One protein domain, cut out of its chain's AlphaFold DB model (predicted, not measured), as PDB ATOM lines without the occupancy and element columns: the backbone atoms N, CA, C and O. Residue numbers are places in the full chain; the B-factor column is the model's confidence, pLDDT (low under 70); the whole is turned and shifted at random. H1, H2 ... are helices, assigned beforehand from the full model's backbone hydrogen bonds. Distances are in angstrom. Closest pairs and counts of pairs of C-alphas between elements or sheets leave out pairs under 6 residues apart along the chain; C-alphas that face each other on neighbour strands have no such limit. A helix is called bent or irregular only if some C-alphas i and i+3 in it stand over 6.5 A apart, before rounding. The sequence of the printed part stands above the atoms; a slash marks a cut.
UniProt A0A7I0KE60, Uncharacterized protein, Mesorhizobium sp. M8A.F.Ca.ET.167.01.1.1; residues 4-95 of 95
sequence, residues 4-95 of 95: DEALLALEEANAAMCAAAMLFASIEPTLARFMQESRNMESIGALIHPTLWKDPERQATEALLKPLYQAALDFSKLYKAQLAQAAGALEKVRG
ATOM      1  N   ASP A   4     194.617 116.090 151.813       91.88
ATOM      2  CA  ASP A   4     195.489 115.366 150.891       91.88
ATOM      3  C   ASP A   4     194.674 114.696 149.774       91.88
ATOM      4  O   ASP A   4     195.058 114.763 148.610       91.88
ATOM      5  N   GLU A   5     193.483 114.172 150.090       93.38
ATOM      6  CA  GLU A   5     192.523 113.690 149.084       93.38
ATOM      7  C   GLU A   5     192.067 114.808 148.134       93.38
ATOM      8  O   GLU A   5     191.927 114.586 146.935       93.38
ATOM      9  N   ALA A   6     191.857 116.023 148.653       92.56
ATOM     10  CA  ALA A   6     191.453 117.169 147.843       92.56
ATOM     11  C   ALA A   6     192.556 117.611 146.866       92.56
ATOM     12  O   ALA A   6     192.261 117.984 145.732       92.56
ATOM     13  N   LEU A   7     193.817 117.580 147.313       93.44
ATOM     14  CA  LEU A   7     194.971 117.915 146.478       93.44
ATOM     15  C   LEU A   7     195.154 116.893 145.359       93.44
ATOM     16  O   LEU A   7     195.269 117.290 144.201       93.44
ATOM     17  N   LEU A   8     195.091 115.601 145.687       95.69
ATOM     18  CA  LEU A   8     195.196 114.536 144.693       95.69
ATOM     19  C   LEU A   8     194.080 114.635 143.643       95.69
ATOM     20  O   LEU A   8     194.355 114.617 142.447       95.69
ATOM     21  N   ALA A   9     192.832 114.831 144.076       93.62
ATOM     22  CA  ALA A   9     191.701 114.988 143.161       93.62
ATOM     23  C   ALA A   9     191.866 116.201 142.228       93.62
ATOM     24  O   ALA A   9     191.466 116.160 141.062       93.62
ATOM     25  N   LEU A  10     192.467 117.287 142.721       93.56
ATOM     26  CA  LEU A  10     192.754 118.466 141.909       93.56
ATOM     27  C   LEU A  10     193.861 118.197 140.878       93.56
ATOM     28  O   LEU A  10     193.752 118.640 139.734       93.56
ATOM     29  N   GLU A  11     194.911 117.469 141.255       94.19
ATOM     30  CA  GLU A  11     195.983 117.056 140.341       94.19
ATOM     31  C   GLU A  11     195.460 116.138 139.233       94.19
ATOM     32  O   GLU A  11     195.747 116.366 138.054       94.19
ATOM     33  N   GLU A  12     194.627 115.160 139.585       95.69
ATOM     34  CA  GLU A  12     193.965 114.270 138.630       95.69
ATOM     35  C   GLU A  12     193.058 115.044 137.667       95.69
ATOM     36  O   GLU A  12     193.116 114.834 136.452       95.69
ATOM     37  N   ALA A  13     192.268 115.994 138.180       93.50
ATOM     38  CA  ALA A  13     191.431 116.855 137.352       93.50
ATOM     39  C   ALA A  13     192.269 117.689 136.368       93.50
ATOM     40  O   ALA A  13     191.924 117.791 135.188       93.50
ATOM     41  N   ASN A  14     193.397 118.244 136.819       93.06
ATOM     42  CA  ASN A  14     194.315 118.984 135.955       93.06
ATOM     43  C   ASN A  14     194.907 118.092 134.859       93.06
ATOM     44  O   ASN A  14     194.907 118.478 133.689       93.06
ATOM     45  N   ALA A  15     195.356 116.885 135.206       94.06
ATOM     46  CA  ALA A  15     195.874 115.925 134.236       94.06
ATOM     47  C   ALA A  15     194.813 115.539 133.191       94.06
ATOM     48  O   ALA A  15     195.104 115.515 131.992       94.06
ATOM     49  N   ALA A  16     193.569 115.313 133.623       96.00
ATOM     50  CA  ALA A  16     192.450 115.018 132.733       96.00
ATOM     51  C   ALA A  16     192.145 116.185 131.780       96.00
ATOM     52  O   ALA A  16     191.963 115.969 130.581       96.00
ATOM     53  N   MET A  17     192.149 117.427 132.279       93.75
ATOM     54  CA  MET A  17     191.965 118.621 131.445       93.75
ATOM     55  C   MET A  17     193.091 118.785 130.418       93.75
ATOM     56  O   MET A  17     192.812 119.086 129.257       93.75
ATOM     57  N   CYS A  18     194.344 118.537 130.806       93.00
ATOM     58  CA  CYS A  18     195.482 118.542 129.885       93.00
ATOM     59  C   CYS A  18     195.312 117.497 128.775       93.00
ATOM     60  O   CYS A  18     195.463 117.816 127.595       93.00
ATOM     61  N   ALA A  19     194.949 116.262 129.133       95.00
ATOM     62  CA  ALA A  19     194.715 115.193 128.166       95.00
ATOM     63  C   ALA A  19     193.567 115.539 127.202       95.00
ATOM     64  O   ALA A  19     193.708 115.390 125.986       95.00
ATOM     65  N   ALA A  20     192.460 116.073 127.726       93.06
ATOM     66  CA  ALA A  20     191.336 116.535 126.918       93.06
ATOM     67  C   ALA A  20     191.758 117.644 125.940       93.06
ATOM     68  O   ALA A  20     191.413 117.585 124.762       93.06
ATOM     69  N   ALA A  21     192.557 118.615 126.390       93.56
ATOM     70  CA  ALA A  21     193.058 119.687 125.534       93.56
ATOM     71  C   ALA A  21     193.934 119.161 124.386       93.56
ATOM     72  O   ALA A  21     193.802 119.628 123.255       93.56
ATOM     73  N   MET A  22     194.791 118.169 124.648       92.81
ATOM     74  CA  MET A  22     195.620 117.541 123.610       92.81
ATOM     75  C   MET A  22     194.768 116.812 122.566       92.81
ATOM     76  O   MET A  22     195.011 116.948 121.365       92.81
ATOM     77  N   LEU A  23     193.741 116.082 123.009       93.44
ATOM     78  CA  LEU A  23     192.805 115.406 122.111       93.44
ATOM     79  C   LEU A  23     192.029 116.416 121.265       93.44
ATOM     80  O   LEU A  23     192.019 116.300 120.039       93.44
ATOM     81  N   PHE A  24     191.440 117.439 121.885       93.25
ATOM     82  CA  PHE A  24     190.679 118.447 121.154       93.25
ATOM     83  C   PHE A  24     191.535 119.234 120.165       93.25
ATOM     84  O   PHE A  24     191.084 119.449 119.045       93.25
ATOM     85  N   ALA A  25     192.784 119.561 120.504       90.31
ATOM     86  CA  ALA A  25     193.702 120.222 119.578       90.31
ATOM     87  C   ALA A  25     193.925 119.414 118.284       90.31
ATOM     88  O   ALA A  25     194.032 119.996 117.205       90.31
ATOM     89  N   SER A  26     193.956 118.078 118.367       92.25
ATOM     90  CA  SER A  26     194.134 117.211 117.191       92.25
ATOM     91  C   SER A  26     192.908 117.148 116.272       92.25
ATOM     92  O   SER A  26     193.055 116.928 115.070       92.25
ATOM     93  N   ILE A  27     191.704 117.368 116.814       92.50
ATOM     94  CA  ILE A  27     190.437 117.302 116.066       92.50
ATOM     95  C   ILE A  27     189.816 118.679 115.793       92.50
ATOM     96  O   ILE A  27     188.822 118.770 115.073       92.50
ATOM     97  N   GLU A  28     190.394 119.753 116.329       92.75
ATOM     98  CA  GLU A  28     189.916 121.135 116.210       92.75
ATOM     99  C   GLU A  28     189.617 121.556 114.757       92.75
ATOM    100  O   GLU A  28     188.534 122.103 114.528       92.75
ATOM    101  N   PRO A  29     190.459 121.246 113.743       92.00
ATOM    102  CA  PRO A  29     190.150 121.587 112.352       92.00
ATOM    103  C   PRO A  29     188.884 120.893 111.833       92.00
ATOM    104  O   PRO A  29     188.097 121.489 111.095       92.00
ATOM    105  N   THR A  30     188.666 119.642 112.242       89.81
ATOM    106  CA  THR A  30     187.491 118.847 111.862       89.81
ATOM    107  C   THR A  30     186.224 119.425 112.484       89.81
ATOM    108  O   THR A  30     185.228 119.612 111.786       89.81
ATOM    109  N   LEU A  31     186.273 119.774 113.774       90.94
ATOM    110  CA  LEU A  31     185.153 120.408 114.469       90.94
ATOM    111  C   LEU A  31     184.832 121.786 113.870       90.94
ATOM    112  O   LEU A  31     183.671 122.096 113.619       90.94
ATOM    113  N   ALA A  32     185.849 122.597 113.565       89.38
ATOM    114  CA  ALA A  32     185.661 123.904 112.941       89.38
ATOM    115  C   ALA A  32     185.003 123.798 111.553       89.38
ATOM    116  O   ALA A  32     184.093 124.572 111.237       89.38
ATOM    117  N   ARG A  33     185.417 122.810 110.748       86.81
ATOM    118  CA  ARG A  33     184.803 122.521 109.447       86.81
ATOM    119  C   ARG A  33     183.342 122.101 109.594       86.81
ATOM    120  O   ARG A  33     182.498 122.644 108.887       86.81
ATOM    121  N   PHE A  34     183.030 121.216 110.540       87.06
ATOM    122  CA  PHE A  34     181.647 120.838 110.840       87.06
ATOM    123  C   PHE A  34     180.788 122.066 111.179       87.06
ATOM    124  O   PHE A  34     179.711 122.248 110.615       87.06
ATOM    125  N   MET A  35     181.283 122.965 112.038       87.81
ATOM    126  CA  MET A  35     180.554 124.187 112.403       87.81
ATOM    127  C   MET A  35     180.353 125.134 111.210       87.81
ATOM    128  O   MET A  35     179.351 125.847 111.140       87.81
ATOM    129  N   GLN A  36     181.290 125.171 110.261       85.94
ATOM    130  CA  GLN A  36     181.133 125.925 109.017       85.94
ATOM    131  C   GLN A  36     180.066 125.306 108.106       85.94
ATOM    132  O   GLN A  36     179.204 126.030 107.615       85.94
ATOM    133  N   GLU A  37     180.097 123.989 107.911       80.25
ATOM    134  CA  GLU A  37     179.113 123.264 107.098       80.25
ATOM    135  C   GLU A  37     177.697 123.394 107.681       80.25
ATOM    136  O   GLU A  37     176.763 123.701 106.946       80.25
ATOM    137  N   SER A  38     177.563 123.290 109.005       79.75
ATOM    138  CA  SER A  38     176.312 123.523 109.739       79.75
ATOM    139  C   SER A  38     175.724 124.919 109.476       79.75
ATOM    140  O   SER A  38     174.550 125.062 109.145       79.75
ATOM    141  N   ARG A  39     176.547 125.977 109.519       78.75
ATOM    142  CA  ARG A  39     176.093 127.342 109.183       78.75
ATOM    143  C   ARG A  39     175.672 127.483 107.723       78.75
ATOM    144  O   ARG A  39     174.730 128.210 107.432       78.75
ATOM    145  N   ASN A  40     176.350 126.789 106.811       70.00
ATOM    146  CA  ASN A  40     175.993 126.799 105.393       70.00
ATOM    147  C   ASN A  40     174.675 126.049 105.128       70.00
ATOM    148  O   ASN A  40     173.963 126.403 104.194       70.00
ATOM    149  N   MET A  41     174.324 125.057 105.957       63.72
ATOM    150  CA  MET A  41     172.994 124.435 105.954       63.72
ATOM    151  C   MET A  41     171.915 125.400 106.465       63.72
ATOM    152  O   MET A  41     170.791 125.374 105.977       63.72
ATOM    153  N   GLU A  42     172.237 126.292 107.399       58.19
ATOM    154  CA  GLU A  42     171.306 127.328 107.873       58.19
ATOM    155  C   GLU A  42     171.220 128.542 106.914       58.19
ATOM    156  O   GLU A  42     170.195 129.225 106.875       58.19
ATOM    157  N   SER A  43     172.256 128.812 106.105       49.88
ATOM    158  CA  SER A  43     172.281 129.943 105.167       49.88
ATOM    159  C   SER A  43     171.616 129.596 103.831       49.88
ATOM    160  O   SER A  43     172.133 128.827 103.022       49.88
ATOM    161  N   ILE A  44     170.470 130.219 103.575       48.84
ATOM    162  CA  ILE A  44     169.740 130.160 102.309       48.84
ATOM    163  C   ILE A  44     170.559 130.884 101.223       48.84
ATOM    164  O   ILE A  44     170.431 132.088 101.024       48.84
ATOM    165  N   GLY A  45     171.412 130.153 100.506       41.19
ATOM    166  CA  GLY A  45     171.854 130.522  99.161       41.19
ATOM    167  C   GLY A  45     170.895 129.899  98.149       41.19
ATOM    168  O   GLY A  45     170.596 128.712  98.253       41.19
ATOM    169  N   ALA A  46     170.362 130.695  97.219       39.25
ATOM    170  CA  ALA A  46     169.304 130.296  96.290       39.25
ATOM    171  C   ALA A  46     169.529 128.900  95.668       39.25
ATOM    172  O   ALA A  46     170.466 128.701  94.903       39.25
ATOM    173  N   LEU A  47     168.631 127.963  96.005       48.88
ATOM    174  CA  LEU A  47     168.294 126.740  95.263       48.88
ATOM    175  C   LEU A  47     169.468 126.039  94.552       48.88
ATOM    176  O   LEU A  47     169.517 125.995  93.326       48.88
ATOM    177  N   ILE A  48     170.349 125.375  95.303       44.19
ATOM    178  CA  ILE A  48     171.164 124.288  94.741       44.19
ATOM    179  C   ILE A  48     170.959 123.039  95.604       44.19
ATOM    180  O   ILE A  48     171.592 122.843  96.630       44.19
ATOM    181  N   HIS A  49     170.014 122.208  95.154       40.69
ATOM    182  CA  HIS A  49     169.643 120.880  95.659       40.69
ATOM    183  C   HIS A  49     168.926 120.773  97.032       40.69
ATOM    184  O   HIS A  49     169.561 120.571  98.065       40.69
ATOM    185  N   PRO A  50     167.574 120.735  97.053       49.94
ATOM    186  CA  PRO A  50     166.761 120.549  98.267       49.94
ATOM    187  C   PRO A  50     166.863 119.152  98.914       49.94
ATOM    188  O   PRO A  50     166.115 118.848  99.838       49.94
ATOM    189  N   THR A  51     167.749 118.279  98.433       49.84
ATOM    190  CA  THR A  51     167.898 116.894  98.905       49.84
ATOM    191  C   THR A  51     168.839 116.744 100.102       49.84
ATOM    192  O   THR A  51     168.735 115.744 100.799       49.84
ATOM    193  N   LEU A  52     169.702 117.727 100.397       46.75
ATOM    194  CA  LEU A  52     170.566 117.717 101.595       46.75
ATOM    195  C   LEU A  52     169.898 118.351 102.830       46.75
ATOM    196  O   LEU A  52     170.196 117.963 103.954       46.75
ATOM    197  N   TRP A  53     168.952 119.274 102.626       51.78
ATOM    198  CA  TRP A  53     168.147 119.906 103.686       51.78
ATOM    199  C   TRP A  53     166.988 119.046 104.200       51.78
ATOM    200  O   TRP A  53     166.337 119.418 105.171       51.78
ATOM    201  N   LYS A  54     166.678 117.936 103.528       55.22
ATOM    202  CA  LYS A  54     165.476 117.131 103.787       55.22
ATOM    203  C   LYS A  54     165.725 115.872 104.604       55.22
ATOM    204  O   LYS A  54     164.793 115.092 104.734       55.22
ATOM    205  N   ASP A  55     166.933 115.674 105.121       66.88
ATOM    206  CA  ASP A  55     167.253 114.532 105.975       66.88
ATOM    207  C   ASP A  55     167.016 114.905 107.453       66.88
ATOM    208  O   ASP A  55     167.854 115.583 108.062       66.88
ATOM    209  N   PRO A  56     165.865 114.522 108.042       69.69
ATOM    210  CA  PRO A  56     165.513 114.903 109.404       69.69
ATOM    211  C   PRO A  56     166.405 114.194 110.427       69.69
ATOM    212  O   PRO A  56     166.632 114.726 111.512       69.69
ATOM    213  N   GLU A  57     166.948 113.022 110.083       70.19
ATOM    214  CA  GLU A  57     167.861 112.272 110.946       70.19
ATOM    215  C   GLU A  57     169.203 112.994 111.059       70.19
ATOM    216  O   GLU A  57     169.755 113.127 112.156       70.19
ATOM    217  N   ARG A  58     169.694 113.550 109.944       70.94
ATOM    218  CA  ARG A  58     170.904 114.378 109.941       70.94
ATOM    219  C   ARG A  58     170.729 115.655 110.764       70.94
ATOM    220  O   ARG A  58     171.621 115.982 111.541       70.94
ATOM    221  N   GLN A  59     169.586 116.335 110.653       74.12
ATOM    222  CA  GLN A  59     169.285 117.534 111.451       74.12
ATOM    223  C   GLN A  59     169.144 117.223 112.945       74.12
ATOM    224  O   GLN A  59     169.675 117.953 113.780       74.12
ATOM    225  N   ALA A  60     168.468 116.125 113.294       77.81
ATOM    226  CA  ALA A  60     168.330 115.694 114.683       77.81
ATOM    227  C   ALA A  60     169.692 115.329 115.296       77.81
ATOM    228  O   ALA A  60     170.001 115.726 116.418       77.81
ATOM    229  N   THR A  61     170.534 114.627 114.536       76.31
ATOM    230  CA  THR A  61     171.891 114.264 114.963       76.31
ATOM    231  C   THR A  61     172.779 115.499 115.108       76.31
ATOM    232  O   THR A  61     173.491 115.644 116.102       76.31
ATOM    233  N   GLU A  62     172.711 116.431 114.157       82.56
ATOM    234  CA  GLU A  62     173.425 117.705 114.223       82.56
ATOM    235  C   GLU A  62     173.023 118.517 115.458       82.56
ATOM    236  O   GLU A  62     173.897 118.990 116.180       82.56
ATOM    237  N   ALA A  63     171.724 118.632 115.745       84.69
ATOM    238  CA  ALA A  63     171.222 119.379 116.896       84.69
ATOM    239  C   ALA A  63     171.755 118.839 118.236       84.69
ATOM    240  O   ALA A  63     171.972 119.613 119.168       84.69
ATOM    241  N   LEU A  64     172.007 117.529 118.326       86.56
ATOM    242  CA  LEU A  64     172.578 116.891 119.514       86.56
ATOM    243  C   LEU A  64     174.100 117.068 119.612       86.56
ATOM    244  O   LEU A  64     174.629 117.269 120.705       86.56
ATOM    245  N   LEU A  65     174.814 116.993 118.486       86.19
ATOM    246  CA  LEU A  65     176.281 116.998 118.470       86.19
ATOM    247  C   LEU A  65     176.886 118.405 118.410       86.19
ATOM    248  O   LEU A  65     177.933 118.650 119.009       86.19
ATOM    249  N   LYS A  66     176.222 119.353 117.740       89.31
ATOM    250  CA  LYS A  66     176.689 120.738 117.566       89.31
ATOM    251  C   LYS A  66     177.018 121.427 118.902       89.31
ATOM    252  O   LYS A  66     178.101 122.011 118.984       89.31
ATOM    253  N   PRO A  67     176.202 121.327 119.975       93.88
ATOM    254  CA  PRO A  67     176.552 121.904 121.276       93.88
ATOM    255  C   PRO A  67     177.809 121.285 121.901       93.88
ATOM    256  O   PRO A  67     178.620 122.004 122.479       93.88
ATOM    257  N   LEU A  68     178.006 119.969 121.756       92.62
ATOM    258  CA  LEU A  68     179.185 119.274 122.283       92.62
ATOM    259  C   LEU A  68     180.459 119.698 121.549       92.62
ATOM    260  O   LEU A  68     181.486 119.960 122.175       92.62
ATOM    261  N   TYR A  69     180.390 119.805 120.223       93.19
ATOM    262  CA  TYR A  69     181.516 120.256 119.409       93.19
ATOM    263  C   TYR A  69     181.861 121.717 119.678       93.19
ATOM    264  O   TYR A  69     183.039 122.055 119.792       93.19
ATOM    265  N   GLN A  70     180.850 122.568 119.856       94.75
ATOM    266  CA  GLN A  70     181.058 123.952 120.261       94.75
ATOM    267  C   GLN A  70     181.730 124.033 121.641       94.75
ATOM    268  O   GLN A  70     182.725 124.740 121.787       94.75
ATOM    269  N   ALA A  71     181.276 123.246 122.622       95.38
ATOM    270  CA  ALA A  71     181.893 123.200 123.947       95.38
ATOM    271  C   ALA A  71     183.365 122.749 123.904       95.38
ATOM    272  O   ALA A  71     184.201 123.313 124.608       95.38
ATOM    273  N   ALA A  72     183.709 121.779 123.052       94.25
ATOM    274  CA  ALA A  72     185.093 121.340 122.856       94.25
ATOM    275  C   ALA A  72     185.988 122.447 122.259       94.25
ATOM    276  O   ALA A  72     187.134 122.631 122.688       94.25
ATOM    277  N   LEU A  73     185.466 123.213 121.294       95.12
ATOM    278  CA  LEU A  73     186.162 124.368 120.715       95.12
ATOM    279  C   LEU A  73     186.352 125.487 121.749       95.12
ATOM    280  O   LEU A  73     187.450 126.033 121.877       95.12
ATOM    281  N   ASP A  74     185.313 125.793 122.526       96.25
ATOM    282  CA  ASP A  74     185.359 126.827 123.564       96.25
ATOM    283  C   ASP A  74     186.320 126.453 124.696       96.25
ATOM    284  O   ASP A  74     187.125 127.286 125.122       96.25
ATOM    285  N   PHE A  75     186.314 125.188 125.124       95.94
ATOM    286  CA  PHE A  75     187.292 124.660 126.071       95.94
ATOM    287  C   PHE A  75     188.721 124.813 125.538       95.94
ATOM    288  O   PHE A  75     189.585 125.336 126.239       95.94
ATOM    289  N   SER A  76     188.969 124.427 124.282       94.12
ATOM    290  CA  SER A  76     190.298 124.534 123.663       94.12
ATOM    291  C   SER A  76     190.791 125.981 123.621       94.12
ATOM    292  O   SER A  76     191.955 126.260 123.921       94.12
ATOM    293  N   LYS A  77     189.900 126.926 123.301       94.81
ATOM    294  CA  LYS A  77     190.197 128.363 123.312       94.81
ATOM    295  C   LYS A  77     190.525 128.865 124.718       94.81
ATOM    296  O   LYS A  77     191.521 129.569 124.892       94.81
ATOM    297  N   LEU A  78     189.710 128.503 125.709       95.44
ATOM    298  CA  LEU A  78     189.924 128.883 127.104       95.44
ATOM    299  C   LEU A  78     191.255 128.332 127.627       95.44
ATOM    300  O   LEU A  78     192.041 129.076 128.208       95.44
ATOM    301  N   TYR A  79     191.531 127.056 127.370       93.25
ATOM    302  CA  TYR A  79     192.750 126.391 127.811       93.25
ATOM    303  C   TYR A  79     194.010 127.060 127.237       93.25
ATOM    304  O   TYR A  79     194.932 127.393 127.982       93.25
ATOM    305  N   LYS A  80     194.026 127.362 125.929       92.81
ATOM    306  CA  LYS A  80     195.128 128.106 125.285       92.81
ATOM    307  C   LYS A  80     195.322 129.497 125.902       92.81
ATOM    308  O   LYS A  80     196.457 129.908 126.137       92.81
ATOM    309  N   ALA A  81     194.232 130.213 126.188       93.50
ATOM    310  CA  ALA A  81     194.299 131.528 126.826       93.50
ATOM    311  C   ALA A  81     194.889 131.455 128.245       93.50
ATOM    312  O   ALA A  81     195.724 132.286 128.600       93.50
ATOM    313  N   GLN A  82     194.511 130.442 129.031       92.19
ATOM    314  CA  GLN A  82     195.058 130.221 130.372       92.19
ATOM    315  C   GLN A  82     196.549 129.872 130.336       92.19
ATOM    316  O   GLN A  82     197.319 130.427 131.115       92.19
ATOM    317  N   LEU A  83     196.991 129.038 129.387       90.44
ATOM    318  CA  LEU A  83     198.419 128.759 129.203       90.44
ATOM    319  C   LEU A  83     199.221 130.019 128.864       90.44
ATOM    320  O   LEU A  83     200.293 130.229 129.428       90.44
ATOM    321  N   ALA A  84     198.699 130.880 127.987       90.75
ATOM    322  CA  ALA A  84     199.356 132.140 127.646       90.75
ATOM    323  C   ALA A  84     199.464 133.082 128.861       90.75
ATOM    324  O   ALA A  84     200.507 133.698 129.080       90.75
ATOM    325  N   GLN A  85     198.414 133.166 129.684       90.25
ATOM    326  CA  GLN A  85     198.432 133.955 130.920       90.25
ATOM    327  C   GLN A  85     199.407 133.385 131.955       90.25
ATOM    328  O   GLN A  85     200.158 134.146 132.565       90.25
ATOM    329  N   ALA A  86     199.439 132.061 132.120       86.81
ATOM    330  CA  ALA A  86     200.365 131.388 133.022       86.81
ATOM    331  C   ALA A  86     201.825 131.608 132.599       86.81
ATOM    332  O   ALA A  86     202.658 131.940 133.441       86.81
ATOM    333  N   ALA A  87     202.127 131.507 131.300       85.69
ATOM    334  CA  ALA A  87     203.453 131.807 130.765       85.69
ATOM    335  C   ALA A  87     203.874 133.253 131.079       85.69
ATOM    336  O   ALA A  87     204.938 133.470 131.659       85.69
ATOM    337  N   GLY A  88     203.004 134.231 130.808       85.69
ATOM    338  CA  GLY A  88     203.281 135.639 131.113       85.69
ATOM    339  C   GLY A  88     203.398 135.942 132.614       85.69
ATOM    340  O   GLY A  88     204.133 136.845 133.007       85.69
ATOM    341  N   ALA A  89     202.701 135.200 133.478       85.75
ATOM    342  CA  ALA A  89     202.858 135.311 134.929       85.75
ATOM    343  C   ALA A  89     204.202 134.735 135.406       85.75
ATOM    344  O   ALA A  89     204.858 135.342 136.248       85.75
ATOM    345  N   LEU A  90     204.639 133.603 134.844       81.88
ATOM    346  CA  LEU A  90     205.924 132.978 135.171       81.88
ATOM    347  C   LEU A  90     207.118 133.835 134.741       81.88
ATOM    348  O   LEU A  90     208.107 133.904 135.468       81.88
ATOM    349  N   GLU A  91     207.029 134.514 133.596       82.56
ATOM    350  CA  GLU A  91     208.063 135.454 133.143       82.56
ATOM    351  C   GLU A  91     208.254 136.618 134.126       82.56
ATOM    352  O   GLU A  91     209.387 136.960 134.449       82.56
ATOM    353  N   LYS A  92     207.163 137.157 134.690       75.12
ATOM    354  CA  LYS A  92     207.201 138.242 135.692       75.12
ATOM    355  C   LYS A  92     207.800 137.842 137.041       75.12
ATOM    356  O   LYS A  92     208.152 138.718 137.817       75.12
ATOM    357  N   VAL A  93     207.838 136.547 137.351       79.12
ATOM    358  CA  VAL A  93     208.434 136.017 138.591       79.12
ATOM    359  C   VAL A  93     209.912 135.660 138.386       79.12
ATOM    360  O   VAL A  93     210.664 135.575 139.352       79.12
ATOM    361  N   ARG A  94     210.331 135.418 137.136       66.38
ATOM    362  CA  ARG A  94     211.710 135.049 136.778       66.38
ATOM    363  C   ARG A  94     212.602 136.241 136.418       66.38
ATOM    364  O   ARG A  94     213.820 136.079 136.486       66.38
ATOM    365  N   GLY A  95     212.022 137.365 135.993       51.12
ATOM    366  CA  GLY A  95     212.717 138.641 135.764       51.12
ATOM    367  C   GLY A  95     212.703 139.526 136.999       51.12
ATOM    368  O   GLY A  95     213.693 140.265 137.176       51.12
TER     369      GLY A  95
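What this domain is: This is residues 4 to 95 of the 95 residues of an uncharacterized protein of Mesorhizobium sp. M8A.F.Ca.ET.167.01.1.1 (UniProt A0A7I0KE60). Two long helices cross as an X near the bend of H1, and a long loop, residues 43 to 55, joins two of the ends. H1 bends strongly where it passes H2, while H2 runs nearly straight; beyond the crossing, residues 4 to 16 of H1 and 81 to 94 of H2 stick out as two free arms. The printed part has 92 residues with two named helices, H1 then H2, no named strand, and is all helix. It is extended, with a radius of gyration of the C-alphas of 19.5 A, and flat, spanning 61 by 34 by 16 A.

How they stand to each other: H2, residues 56 to 94, was assigned as one helix by its hydrogen bonds but is bent, with C-alphas 64 and 67 6.6 A apart; its arms H2a, residues 56 to 64, and H2b, residues 67 to 94, stand at a shallow tilt of 27 degrees. H1, residues 4 to 42, likewise assigned as one helix by its hydrogen bonds, is bent, with C-alphas 26 and 29 7.6 A apart; its arms H1a, residues 4 to 26, and H1b, residues 29 to 42, stand at a steep tilt of 67 degrees, only just short of about perpendicular. H1a, with residues 21 to 25 alone, touches residues 72 to 79 of H2b; the closest C-alphas, of Ala 21 and Ser 76, are 5.9 A apart, and the arms run opposite ways at a steep tilt of 66 degrees. H1b, with residues 31 to 35 alone, touches residues 69 to 73 of H2b; the closest C-alphas, of Leu 31 and Tyr 69, are 6.1 A apart, at a steep tilt of 44 degrees, opposite ways. H1b and H2a are close but not clearly touching, with the closest C-alphas, of Ser 38 and Glu 62, 7.9 A apart. H1a and H2a are apart. Every O i to N i+4 pair is within hydrogen-bond range in H1a, H1b, H2a and H2b.

Where its parts are: H2b measures 40.6 A from first to last C-alpha and ends at C-alpha 94 (211.710, 135.049, 136.778); H2a measures 12.5 A. H1a measures 33.8 A from C-alpha 4 (195.489, 115.366, 150.891), and H1b 20.2 A.

The domain as a whole: The two C-alphas farthest apart, of Asp 4 and Leu 47, are 63.0 A apart. The link from H1 to H2 is long, with 13 residues, and the printed part has no cut. The mean pLDDT of the printed part is 81.9; residues 41 to 56 and 94 to 95 are under 70.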